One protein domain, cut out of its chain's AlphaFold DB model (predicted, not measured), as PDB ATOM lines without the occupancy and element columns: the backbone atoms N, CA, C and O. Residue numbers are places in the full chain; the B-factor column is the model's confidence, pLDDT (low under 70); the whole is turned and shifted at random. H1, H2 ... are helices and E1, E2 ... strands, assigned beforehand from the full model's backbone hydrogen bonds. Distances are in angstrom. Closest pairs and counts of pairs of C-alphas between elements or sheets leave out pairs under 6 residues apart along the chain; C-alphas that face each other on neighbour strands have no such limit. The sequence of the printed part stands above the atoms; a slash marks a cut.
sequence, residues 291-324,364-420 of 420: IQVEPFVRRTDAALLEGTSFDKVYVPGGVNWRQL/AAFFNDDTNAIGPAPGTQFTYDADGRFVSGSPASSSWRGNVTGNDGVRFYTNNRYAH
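Overview. This is residues 291 to 324 and 364 to 420 of the 420 residues of the protein "TonB-dependent outer membrane receptor (N-terminal)" of Xanthomonas campestris pv. vesicatoria (strain 85-10) (UniProt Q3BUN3). A long, narrow, twisted ribbon of strands runs from E7 at one end to a head of loops at the other: the antiparallel sheet E1, E4, E5, E7 makes one part, and the pair E2 and E3 carries the ribbon on from E1 and E4 into the head, with short H1 and E6 near E3. E7 runs on past its pairing with E5 and makes one end of the length. The printed part has 91 residues, in the order E1, E2, H1, E3, E4, E5, E6, E7; only 39 residues are in named elements, and the class is mostly strand. It is only just loose, close to compact, with a radius of gyration of the C-alphas of 14.9 A, and elongated, spanning 54 by 30 by 18 A.

Along the chain. Find C-alpha 291 at (322.694, 250.613, 298.096), where E1, residues 291 to 293, begins its 6.9 A. Next come E2, residues 296 to 299, 9.1 A; H1, residues 302 to 305, 5.2 A; and E3, residues 313 to 316, 10.2 A. E4, residues 318 to 324, covers 18.7 A and ends at (311.357, 249.068, 296.489). After the cut look for E5, residues 364 to 368, 11.7 A, then E6, residues 390 to 392, 6.0 A. E7, residues 411 to 419, runs 25.5 A to C-alpha 419 at (298.646, 257.466, 295.771).

Arrangement. Begin with the twisted sheet, whose edge strands are E1 and E7. E1 and E4 are antiparallel, with N 292 and O 320 2.8 A apart. E4 and E5 are antiparallel at 170 degrees, with N 321 and O 365 2.9 A apart. E5 and E7 are antiparallel at 125 degrees, with N 413 and O 364 2.9 A apart. E1 runs on into E2 at 34 degrees, and E3 into E4 at 16 degrees. E2 and E3 are antiparallel, with N 299 and O 313 2.8 A apart. The closest C-alphas of E3 and E6, those of Val 315 and Phe 390, are 5.3 A apart. E6 pairs with no named strand, but residues 383 to 384 pair with it, antiparallel. H1 is not on the four-stranded sheet; its closest C-alpha to E3, that of Leu 305, is 7.2 A from that of Val 313. H1 is too short for an O i to N i+4 pair; its one O i to N i+3 pair is within range.

Size, cuts and confidence. The farthest C-alphas, those of Ser 309 and His 420, the chain's last residue, are 55.0 A apart. Residues 325 to 363 are not printed, and C-alphas 324 and 364 are 8.2 A apart across this cut. The links E5 to E6 and E6 to E7 are long, with 21 and 18 residues. The model's mean pLDDT over the printed part is 73.9; residues 368 to 372 and 397 to 420 are under 70.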
ATOM      1  N   ILE A 291     321.767 250.230 297.029       88.06
ATOM      2  CA  ILE A 291     322.694 250.613 298.096       88.06
ATOM      3  C   ILE A 291     323.105 252.057 297.825       88.06
ATOM      4  O   ILE A 291     323.622 252.365 296.752       88.06
ATOM      5  N   GLN A 292     322.894 252.932 298.799       85.12
ATOM      6  CA  GLN A 292     323.300 254.329 298.756       85.12
ATOM      7  C   GLN A 292     324.372 254.584 299.812       85.12
ATOM      8  O   GLN A 292     324.239 254.156 300.955       85.12
ATOM      9  N   VAL A 293     325.399 255.343 299.441       85.50
ATOM     10  CA  VAL A 293     326.256 256.054 300.394       85.50
ATOM     11  C   VAL A 293     325.787 257.505 300.398       85.50
ATOM     12  O   VAL A 293     325.688 258.121 299.335       85.50
ATOM     13  N   GLU A 294     325.440 258.036 301.566       83.38
ATOM     14  CA  GLU A 294     324.986 259.422 301.689       83.38
ATOM     15  C   GLU A 294     326.133 260.418 301.429       83.38
ATOM     16  O   GLU A 294     327.311 260.049 301.525       83.38
ATOM     17  N   PRO A 295     325.826 261.694 301.117       86.62
ATOM     18  CA  PRO A 295     326.842 262.703 300.853       86.62
ATOM     19  C   PRO A 295     327.919 262.787 301.943       86.62
ATOM     20  O   PRO A 295     327.644 262.714 303.141       86.62
ATOM     21  N   PHE A 296     329.163 262.986 301.510       88.56
ATOM     22  CA  PHE A 296     330.295 263.180 302.408       88.56
ATOM     23  C   PHE A 296     330.215 264.571 303.040       88.56
ATOM     24  O   PHE A 296     330.494 265.587 302.396       88.56
ATOM     25  N   VAL A 297     329.848 264.618 304.317       87.25
ATOM     26  CA  VAL A 297     329.745 265.853 305.090       87.25
ATOM     27  C   VAL A 297     331.092 266.232 305.694       87.25
ATOM     28  O   VAL A 297     331.869 265.381 306.129       87.25
ATOM     29  N   ARG A 298     331.380 267.539 305.740       91.50
ATOM     30  CA  ARG A 298     332.549 268.065 306.452       91.50
ATOM     31  C   ARG A 298     332.309 267.958 307.959       91.50
ATOM     32  O   ARG A 298     331.344 268.523 308.465       91.50
ATOM     33  N   ARG A 299     333.237 267.321 308.666       87.94
ATOM     34  CA  ARG A 299     333.202 267.060 310.109       87.94
ATOM     35  C   ARG A 299     334.483 267.557 310.784       87.94
ATOM     36  O   ARG A 299     335.526 267.670 310.137       87.94
ATOM     37  N   THR A 300     334.396 267.889 312.069       91.06
ATOM     38  CA  THR A 300     335.515 268.411 312.892       91.06
ATOM     39  C   THR A 300     335.476 267.854 314.319       91.06
ATOM     40  O   THR A 300     335.940 268.480 315.269       91.06
ATOM     41  N   ASP A 301     334.828 266.709 314.488       85.81
ATOM     42  CA  ASP A 301     334.558 266.065 315.764       85.81
ATOM     43  C   ASP A 301     335.837 265.404 316.289       85.81
ATOM     44  O   ASP A 301     336.515 264.693 315.549       85.81
ATOM     45  N   ALA A 302     336.164 265.590 317.572       85.12
ATOM     46  CA  ALA A 302     337.444 265.136 318.128       85.12
ATOM     47  C   ALA A 302     337.711 263.632 317.903       85.12
ATOM     48  O   ALA A 302     338.818 263.264 317.526       85.12
ATOM     49  N   ALA A 303     336.686 262.783 318.035       81.62
ATOM     50  CA  ALA A 303     336.781 261.334 317.812       81.62
ATOM     51  C   ALA A 303     337.005 260.928 316.338       81.62
ATOM     52  O   ALA A 303     337.415 259.805 316.065       81.62
ATOM     53  N   LEU A 304     336.731 261.820 315.378       86.31
ATOM     54  CA  LEU A 304     337.024 261.604 313.957       86.31
ATOM     55  C   LEU A 304     338.436 262.063 313.573       86.31
ATOM     56  O   LEU A 304     338.984 261.558 312.594       86.31
ATOM     57  N   LEU A 305     338.992 263.023 314.320       90.50
ATOM     58  CA  LEU A 305     340.324 263.591 314.097       90.50
ATOM     59  C   LEU A 305     341.417 262.893 314.926       90.50
ATOM     60  O   LEU A 305     342.601 263.077 314.643       90.50
ATOM     61  N   GLU A 306     341.045 262.099 315.933       87.00
ATOM     62  CA  GLU A 306     341.966 261.373 316.810       87.00
ATOM     63  C   GLU A 306     342.948 260.492 316.018       87.00
ATOM     64  O   GLU A 306     342.558 259.689 315.175       87.00
ATOM     65  N   GLY A 307     344.248 260.656 316.285       84.50
ATOM     66  CA  GLY A 307     345.318 259.956 315.564       84.50
ATOM     67  C   GLY A 307     345.647 260.518 314.173       84.50
ATOM     68  O   GLY A 307     346.584 260.034 313.542       84.50
ATOM     69  N   THR A 308     344.935 261.546 313.701       88.44
ATOM     70  CA  THR A 308     345.170 262.185 312.393       88.44
ATOM     71  C   THR A 308     345.872 263.541 312.524       88.44
ATOM     72  O   THR A 308     345.923 264.136 313.598       88.44
ATOM     73  N   SER A 309     346.393 264.060 311.408       92.06
ATOM     74  CA  SER A 309     346.940 265.420 311.301       92.06
ATOM     75  C   SER A 309     345.969 266.411 310.638       92.06
ATOM     76  O   SER A 309     346.416 267.397 310.053       92.06
ATOM     77  N   PHE A 310     344.663 266.125 310.639       93.38
ATOM     78  CA  PHE A 310     343.660 266.932 309.942       93.38
ATOM     79  C   PHE A 310     342.874 267.841 310.899       93.38
ATOM     80  O   PHE A 310     342.404 267.396 311.940       93.38
ATOM     81  N   ASP A 311     342.620 269.090 310.491       94.19
ATOM     82  CA  ASP A 311     341.699 270.009 311.194       94.19
ATOM     83  C   ASP A 311     340.214 269.734 310.872       94.19
ATOM     84  O   ASP A 311     339.297 270.298 311.477       94.19
ATOM     85  N   LYS A 312     339.959 268.936 309.831       93.12
ATOM     86  CA  LYS A 312     338.636 268.557 309.325       93.12
ATOM     87  C   LYS A 312     338.744 267.266 308.521       93.12
ATOM     88  O   LYS A 312     339.731 267.062 307.824       93.12
ATOM     89  N   VAL A 313     337.687 266.471 308.522       91.88
ATOM     90  CA  VAL A 313     337.557 265.291 307.657       91.88
ATOM     91  C   VAL A 313     336.226 265.312 306.912       91.88
ATOM     92  O   VAL A 313     335.335 266.106 307.225       91.88
ATOM     93  N   TYR A 314     336.096 264.457 305.903       91.50
ATOM     94  CA  TYR A 314     334.876 264.259 305.131       91.50
ATOM     95  C   TYR A 314     334.416 262.812 305.296       91.50
ATOM     96  O   TYR A 314     335.116 261.889 304.882       91.50
ATOM     97  N   VAL A 315     333.252 262.619 305.912       86.94
ATOM     98  CA  VAL A 315     332.692 261.307 306.287       86.94
ATOM     99  C   VAL A 315     331.283 261.206 305.691       86.94
ATOM    100  O   VAL A 315     330.575 262.215 305.713       86.94
ATOM    101  N   PRO A 316     330.855 260.060 305.131       86.00
ATOM    102  CA  PRO A 316     329.481 259.897 304.648       86.00
ATOM    103  C   PRO A 316     328.460 260.047 305.787       86.00
ATOM    104  O   PRO A 316     328.707 259.582 306.901       86.00
ATOM    105  N   GLY A 317     327.305 260.658 305.503       79.31
ATOM    106  CA  GLY A 317     326.184 260.757 306.458       79.31
ATOM    107  C   GLY A 317     325.580 259.400 306.859       79.31
ATOM    108  O   GLY A 317     325.041 259.255 307.958       79.31
ATOM    109  N   GLY A 318     325.761 258.387 306.004       79.88
ATOM    110  CA  GLY A 318     325.236 257.044 306.182       79.88
ATOM    111  C   GLY A 318     325.467 256.102 305.008       79.88
ATOM    112  O   GLY A 318     325.973 256.489 303.951       79.88
ATOM    113  N   VAL A 319     325.081 254.845 305.219       80.69
ATOM    114  CA  VAL A 319     324.938 253.820 304.181       80.69
ATOM    115  C   VAL A 319     323.541 253.223 304.297       80.69
ATOM    116  O   VAL A 319     323.171 252.675 305.332       80.69
ATOM    117  N   ASN A 320     322.764 253.310 303.226       81.75
ATOM    118  CA  ASN A 320     321.368 252.896 303.209       81.75
ATOM    119  C   ASN A 320     321.196 251.734 302.235       81.75
ATOM    120  O   ASN A 320     321.635 251.808 301.088       81.75
ATOM    121  N   TRP A 321     320.535 250.669 302.680       87.06
ATOM    122  CA  TRP A 321     320.018 249.621 301.805       87.06
ATOM    123  C   TRP A 321     318.520 249.838 301.630       87.06
ATOM    124  O   TRP A 321     317.808 250.015 302.616       87.06
ATOM    125  N   ARG A 322     318.013 249.750 300.403       88.44
ATOM    126  CA  ARG A 322     316.575 249.752 300.124       88.44
ATOM    127  C   ARG A 322     316.200 248.693 299.104       88.44
ATOM    128  O   ARG A 322     316.942 248.421 298.164       88.44
ATOM    129  N   GLN A 323     315.029 248.114 299.300       90.69
ATOM    130  CA  GLN A 323     314.273 247.406 298.285       90.69
ATOM    131  C   GLN A 323     312.945 248.137 298.119       90.69
ATOM    132  O   GLN A 323     312.221 248.342 299.093       90.69
ATOM    133  N   LEU A 324     312.619 248.476 296.882       90.12
ATOM    134  CA  LEU A 324     311.357 249.068 296.489       90.12
ATOM    135  C   LEU A 324     310.579 248.047 295.667       90.12
ATOM    136  O   LEU A 324     311.073 247.615 294.630       90.12
ATOM    137  N   ALA A 364     313.558 249.015 303.806       84.50
ATOM    138  CA  ALA A 364     314.850 249.679 303.882       84.50
ATOM    139  C   ALA A 364     315.529 249.469 305.237       84.50
ATOM    140  O   ALA A 364     314.884 249.310 306.278       84.50
ATOM    141  N   ALA A 365     316.856 249.450 305.187       79.69
ATOM    142  CA  ALA A 365     317.749 249.398 306.324       79.69
ATOM    143  C   ALA A 365     318.681 250.611 306.253       79.69
ATOM    144  O   ALA A 365     319.546 250.689 305.378       79.69
ATOM    145  N   PHE A 366     318.482 251.562 307.160       76.50
ATOM    146  CA  PHE A 366     319.259 252.799 307.203       76.50
ATOM    147  C   PHE A 366     320.368 252.665 308.245       76.50
ATOM    148  O   PHE A 366     320.102 252.388 309.420       76.50
ATOM    149  N   PHE A 367     321.610 252.865 307.809       73.88
ATOM    150  CA  PHE A 367     322.758 253.092 308.677       73.88
ATOM    151  C   PHE A 367     323.174 254.557 308.528       73.88
ATOM    152  O   PHE A 367     324.213 254.876 307.958       73.88
ATOM    153  N   ASN A 368     322.312 255.456 308.994       65.50
ATOM    154  CA  ASN A 368     322.531 256.895 309.000       65.50
ATOM    155  C   ASN A 368     322.159 257.487 310.370       65.50
ATOM    156  O   ASN A 368     321.631 256.803 311.256       65.50
ATOM    157  N   ASP A 369     322.461 258.764 310.558       59.69
ATOM    158  CA  ASP A 369     321.922 259.560 311.657       59.69
ATOM    159  C   ASP A 369     321.491 260.915 311.089       59.69
ATOM    160  O   ASP A 369     322.296 261.585 310.445       59.69
ATOM    161  N   ASP A 370     320.253 261.347 311.346       60.31
ATOM    162  CA  ASP A 370     319.738 262.655 310.906       60.31
ATOM    163  C   ASP A 370     320.585 263.831 311.453       60.31
ATOM    164  O   ASP A 370     320.579 264.936 310.911       60.31
ATOM    165  N   THR A 371     321.350 263.598 312.527       65.00
ATOM    166  CA  THR A 371     322.328 264.543 313.096       65.00
ATOM    167  C   THR A 371     323.705 264.493 312.420       65.00
ATOM    168  O   THR A 371     324.608 265.236 312.805       65.00
ATOM    169  N   ASN A 372     323.880 263.636 311.408       66.81
ATOM    170  CA  ASN A 372     325.143 263.269 310.759       66.81
ATOM    171  C   ASN A 372     326.206 262.674 311.706       66.81
ATOM    172  O   ASN A 372     327.379 262.627 311.343       66.81
ATOM    173  N   ALA A 373     325.841 262.204 312.904       70.00
ATOM    174  CA  ALA A 373     326.774 261.802 313.963       70.00
ATOM    175  C   ALA A 373     327.483 260.438 313.775       70.00
ATOM    176  O   ALA A 373     327.889 259.820 314.760       70.00
ATOM    177  N   ILE A 374     327.698 259.972 312.537       77.69
ATOM    178  CA  ILE A 374     328.515 258.774 312.295       77.69
ATOM    179  C   ILE A 374     329.956 259.006 312.763       77.69
ATOM    180  O   ILE A 374     330.556 260.052 312.487       77.69
ATOM    181  N   GLY A 375     330.492 258.008 313.463       80.88
ATOM    182  CA  GLY A 375     331.874 257.927 313.935       80.88
ATOM    183  C   GLY A 375     332.407 256.493 313.868       80.88
ATOM    184  O   GLY A 375     331.674 255.593 313.453       80.88
ATOM    185  N   PRO A 376     333.672 256.248 314.241       80.94
ATOM    186  CA  PRO A 376     334.206 254.897 314.349       80.94
ATOM    187  C   PRO A 376     333.518 254.106 315.467       80.94
ATOM    188  O   PRO A 376     333.165 254.650 316.514       80.94
ATOM    189  N   ALA A 377     333.373 252.799 315.257       80.62
ATOM    190  CA  ALA A 377     332.954 251.863 316.289       80.62
ATOM    191  C   ALA A 377     333.961 251.851 317.457       80.62
ATOM    192  O   ALA A 377     335.159 252.071 317.227       80.62
ATOM    193  N   PRO A 378     333.522 251.585 318.704       78.56
ATOM    194  CA  PRO A 378     334.386 251.631 319.882       78.56
ATOM    195  C   PRO A 378     335.678 250.818 319.715       78.56
ATOM    196  O   PRO A 378     335.644 249.632 319.399       78.56
ATOM    197  N   GLY A 379     336.827 251.462 319.939       80.00
ATOM    198  CA  GLY A 379     338.146 250.835 319.781       80.00
ATOM    199  C   GLY A 379     338.653 250.727 318.336       80.00
ATOM    200  O   GLY A 379     339.688 250.102 318.113       80.00
ATOM    201  N   THR A 380     337.967 251.330 317.363       82.12
ATOM    202  CA  THR A 380     338.417 251.429 315.963       82.12
ATOM    203  C   THR A 380     338.715 252.879 315.573       82.12
ATOM    204  O   THR A 380     338.367 253.813 316.292       82.12
ATOM    205  N   GLN A 381     339.367 253.073 314.426       84.44
ATOM    206  CA  GLN A 381     339.588 254.382 313.809       84.44
ATOM    207  C   GLN A 381     339.223 254.317 312.324       84.44
ATOM    208  O   GLN A 381     339.242 253.250 311.705       84.44
ATOM    209  N   PHE A 382     338.886 255.469 311.752       87.12
ATOM    210  CA  PHE A 382     338.675 255.616 310.317       87.12
ATOM    211  C   PHE A 382     340.002 255.871 309.595       87.12
ATOM    212  O   PHE A 382     340.877 256.575 310.093       87.12
ATOM    213  N   THR A 383     340.131 255.304 308.398       89.19
ATOM    214  CA  THR A 383     341.231 255.575 307.469       89.19
ATOM    215  C   THR A 383     340.796 256.663 306.496       89.19
ATOM    216  O   THR A 383     339.697 256.593 305.938       89.19
ATOM    217  N   TYR A 384     341.671 257.641 306.266       90.62
ATOM    218  CA  TYR A 384     341.415 258.788 305.400       90.62
ATOM    219  C   TYR A 384     342.424 258.869 304.246       90.62
ATOM    220  O   TYR A 384     343.549 258.380 304.363       90.62
ATOM    221  N   ASP A 385     342.027 259.501 303.139       91.31
ATOM    222  CA  ASP A 385     342.939 259.909 302.067       91.31
ATOM    223  C   ASP A 385     343.771 261.147 302.470       91.31
ATOM    224  O   ASP A 385     343.619 261.699 303.561       91.31
ATOM    225  N   ALA A 386     344.660 261.604 301.583       93.19
ATOM    226  CA  ALA A 386     345.519 262.767 301.831       93.19
ATOM    227  C   ALA A 386     344.760 264.107 301.990       93.19
ATOM    228  O   ALA A 386     345.340 265.066 302.493       93.19
ATOM    229  N   ASP A 387     343.482 264.172 301.599       91.38
ATOM    230  CA  ASP A 387     342.605 265.342 301.739       91.38
ATOM    231  C   ASP A 387     341.639 265.213 302.942       91.38
ATOM    232  O   ASP A 387     340.758 266.060 303.135       91.38
ATOM    233  N   GLY A 388     341.770 264.150 303.745       90.25
ATOM    234  CA  GLY A 388     340.916 263.875 304.900       90.25
ATOM    235  C   GLY A 388     339.558 263.253 304.552       90.25
ATOM    236  O   GLY A 388     338.630 263.349 305.356       90.25
ATOM    237  N   ARG A 389     339.378 262.641 303.374       92.62
ATOM    238  CA  ARG A 389     338.136 261.925 303.013       92.62
ATOM    239  C   ARG A 389     338.170 260.484 303.498       92.62
ATOM    240  O   ARG A 389     339.187 259.815 303.353       92.62
ATOM    241  N   PHE A 390     337.062 260.004 304.053       90.56
ATOM    242  CA  PHE A 390     336.911 258.629 304.524       90.56
ATOM    243  C   PHE A 390     337.143 257.614 303.392       90.56
ATOM    244  O   PHE A 390     336.527 257.708 302.331       90.56
ATOM    245  N   VAL A 391     338.008 256.630 303.645       90.31
ATOM    246  CA  VAL A 391     338.333 255.526 302.725       90.31
ATOM    247  C   VAL A 391     337.804 254.197 303.259       90.31
ATOM    248  O   VAL A 391     337.235 253.409 302.505       90.31
ATOM    249  N   SER A 392     337.995 253.925 304.553       88.25
ATOM    250  CA  SER A 392     337.559 252.681 305.191       88.25
ATOM    251  C   SER A 392     337.487 252.801 306.715       88.25
ATOM    252  O   SER A 392     338.117 253.664 307.327       88.25
ATOM    253  N   GLY A 393     336.716 251.914 307.341       82.12
ATOM    254  CA  GLY A 393     336.549 251.838 308.791       82.12
ATOM    255  C   GLY A 393     335.308 251.030 309.163       82.12
ATOM    256  O   GLY A 393     334.506 250.689 308.293       82.12
ATOM    257  N   SER A 394     335.144 250.736 310.450       82.25
ATOM    258  CA  SER A 394     333.912 250.160 311.004       82.25
ATOM    259  C   SER A 394     333.087 251.296 311.606       82.25
ATOM    260  O   SER A 394     333.511 251.842 312.623       82.25
ATOM    261  N   PRO A 395     331.979 251.729 310.986       78.38
ATOM    262  CA  PRO A 395     331.228 252.875 311.476       78.38
ATOM    263  C   PRO A 395     330.230 252.471 312.574       78.38
ATOM    264  O   PRO A 395     329.729 251.349 312.587       78.38
ATOM    265  N   ALA A 396     329.922 253.414 313.461       75.38
ATOM    266  CA  ALA A 396     328.906 253.345 314.511       75.38
ATOM    267  C   ALA A 396     328.044 254.624 314.503       75.38
ATOM    268  O   ALA A 396     328.472 255.676 314.015       75.38
ATOM    269  N   SER A 397     326.828 254.531 315.049       69.44
ATOM    270  CA  SER A 397     325.853 255.630 315.134       69.44
ATOM    271  C   SER A 397     325.300 255.745 316.557       69.44
ATOM    272  O   SER A 397     324.821 254.768 317.133       69.44
ATOM    273  N   SER A 398     325.352 256.942 317.145       55.09
ATOM    274  CA  SER A 398     325.051 257.207 318.562       55.09
ATOM    275  C   SER A 398     323.578 257.569 318.830       55.09
ATOM    276  O   SER A 398     323.258 258.358 319.722       55.09
ATOM    277  N   SER A 399     322.654 257.002 318.051       51.62
ATOM    278  CA  SER A 399     321.302 257.554 317.935       51.62
ATOM    279  C   SER A 399     320.435 257.455 319.211       51.62
ATOM    280  O   SER A 399     320.195 256.385 319.777       51.62
ATOM    281  N   TRP A 400     319.832 258.584 319.603       43.97
ATOM    282  CA  TRP A 400     318.975 258.744 320.799       43.97
ATOM    283  C   TRP A 400     317.703 257.864 320.823       43.97
ATOM    284  O   TRP A 400     317.080 257.701 321.870       43.97
ATOM    285  N   ARG A 401     317.307 257.250 319.697       43.34
ATOM    286  CA  ARG A 401     316.171 256.301 319.634       43.34
ATOM    287  C   ARG A 401     316.566 254.836 319.869       43.34
ATOM    288  O   ARG A 401     315.708 253.964 319.766       43.34
ATOM    289  N   GLY A 402     317.833 254.574 320.186       39.75
ATOM    290  CA  GLY A 402     318.380 253.240 320.440       39.75
ATOM    291  C   GLY A 402     319.190 253.140 321.732       39.75
ATOM    292  O   GLY A 402     320.077 252.298 321.803       39.75
ATOM    293  N   ASN A 403     318.923 253.971 322.750       34.56
ATOM    294  CA  ASN A 403     319.615 253.873 324.041       34.56
ATOM    295  C   ASN A 403     319.119 252.670 324.869       34.56
ATOM    296  O   ASN A 403     318.470 252.815 325.905       34.56
ATOM    297  N   VAL A 404     319.449 251.471 324.393       34.16
ATOM    298  CA  VAL A 404     319.816 250.364 325.268       34.16
ATOM    299  C   VAL A 404     321.334 250.441 325.365       34.16
ATOM    300  O   VAL A 404     322.019 250.351 324.349       34.16
ATOM    301  N   THR A 405     321.869 250.676 326.561       36.16
ATOM    302  CA  THR A 405     323.312 250.837 326.788       36.16
ATOM    303  C   THR A 405     324.095 249.639 326.247       36.16
ATOM    304  O   THR A 405     324.127 248.588 326.885       36.16
ATOM    305  N   GLY A 406     324.733 249.828 325.087       42.41
ATOM    306  CA  GLY A 406     325.556 248.832 324.403       42.41
ATOM    307  C   GLY A 406     324.821 247.927 323.406       42.41
ATOM    308  O   GLY A 406     324.742 246.728 323.651       42.41
ATOM    309  N   ASN A 407     324.377 248.459 322.256       37.78
ATOM    310  CA  ASN A 407     324.611 247.788 320.963       37.78
ATOM    311  C   ASN A 407     324.367 248.697 319.744       37.78
ATOM    312  O   ASN A 407     323.422 249.484 319.733       37.78
ATOM    313  N   ASP A 408     325.165 248.509 318.691       48.19
ATOM    314  CA  ASP A 408     324.903 249.061 317.359       48.19
ATOM    315  C   ASP A 408     323.625 248.451 316.756       48.19
ATOM    316  O   ASP A 408     323.426 247.233 316.779       48.19
ATOM    317  N   GLY A 409     322.752 249.293 316.197       44.72
ATOM    318  CA  GLY A 409     321.464 248.872 315.647       44.72
ATOM    319  C   GLY A 409     321.222 249.394 314.236       44.72
ATOM    320  O   GLY A 409     320.853 250.554 314.061       44.72
ATOM    321  N   VAL A 410     321.338 248.514 313.236       47.16
ATOM    322  CA  VAL A 410     320.787 248.761 311.893       47.16
ATOM    323  C   VAL A 410     319.263 248.853 312.013       47.16
ATOM    324  O   VAL A 410     318.617 247.918 312.493       47.16
ATOM    325  N   ARG A 411     318.672 249.976 311.591       48.00
ATOM    326  CA  ARG A 411     317.219 250.177 311.673       48.00
ATOM    327  C   ARG A 411     316.531 249.600 310.445       48.00
ATOM    328  O   ARG A 411     316.676 250.149 309.359       48.00
ATOM    329  N   PHE A 412     315.728 248.557 310.634       42.28
ATOM    330  CA  PHE A 412     314.813 248.053 309.609       42.28
ATOM    331  C   PHE A 412     313.490 248.822 309.652       42.28
ATOM    332  O   PHE A 412     312.881 248.957 310.715       42.28
ATOM    333  N   TYR A 413     313.024 249.285 308.496       45.62
ATOM    334  CA  TYR A 413     311.722 249.924 308.331       45.62
ATOM    335  C   TYR A 413     310.976 249.341 307.124       45.62
ATOM    336  O   TYR A 413     311.568 248.793 306.193       45.62
ATOM    337  N   THR A 414     309.647 249.426 307.156       40.56
ATOM    338  CA  THR A 414     308.786 249.097 306.020       40.56
ATOM    339  C   THR A 414     307.766 250.210 305.853       40.56
ATOM    340  O   THR A 414     306.995 250.480 306.776       40.56
ATOM    341  N   ASN A 415     307.778 250.859 304.690       46.22
ATOM    342  CA  ASN A 415     306.821 251.893 304.318       46.22
ATOM    343  C   ASN A 415     305.834 251.313 303.309       46.22
ATOM    344  O   ASN A 415     306.266 250.731 302.320       46.22
ATOM    345  N   ASN A 416     304.539 251.529 303.518       49.41
ATOM    346  CA  ASN A 416     303.523 251.294 302.496       49.41
ATOM    347  C   ASN A 416     302.845 252.636 302.226       49.41
ATOM    348  O   ASN A 416     302.287 253.233 303.150       49.41
ATOM    349  N   ARG A 417     302.883 253.109 300.979       52.44
ATOM    350  CA  ARG A 417     302.211 254.347 300.571       52.44
ATOM    351  C   ARG A 417     301.333 254.103 299.350       52.44
ATOM    352  O   ARG A 417     301.751 253.484 298.375       52.44
ATOM    353  N   TYR A 418     300.140 254.679 299.411       49.66
ATOM    354  CA  TYR A 418     299.153 254.682 298.339       49.66
ATOM    355  C   TYR A 418     299.019 256.106 297.797       49.66
ATOM    356  O   TYR A 418     298.907 257.051 298.581       49.66
ATOM    357  N   ALA A 419     299.030 256.250 296.476       54.19
ATOM    358  CA  ALA A 419     298.646 257.466 295.771       54.19
ATOM    359  C   ALA A 419     297.465 257.154 294.837       54.19
ATOM    360  O   ALA A 419     297.457 256.109 294.178       54.19
ATOM    361  N   HIS A 420     296.489 258.064 294.834       40.12
ATOM    362  CA  HIS A 420     295.221 258.033 294.099       40.12
ATOM    363  C   HIS A 420     295.043 259.341 293.319       40.12
ATOM    364  O   HIS A 420     295.610 260.356 293.796       40.12
TER     365      HIS A 420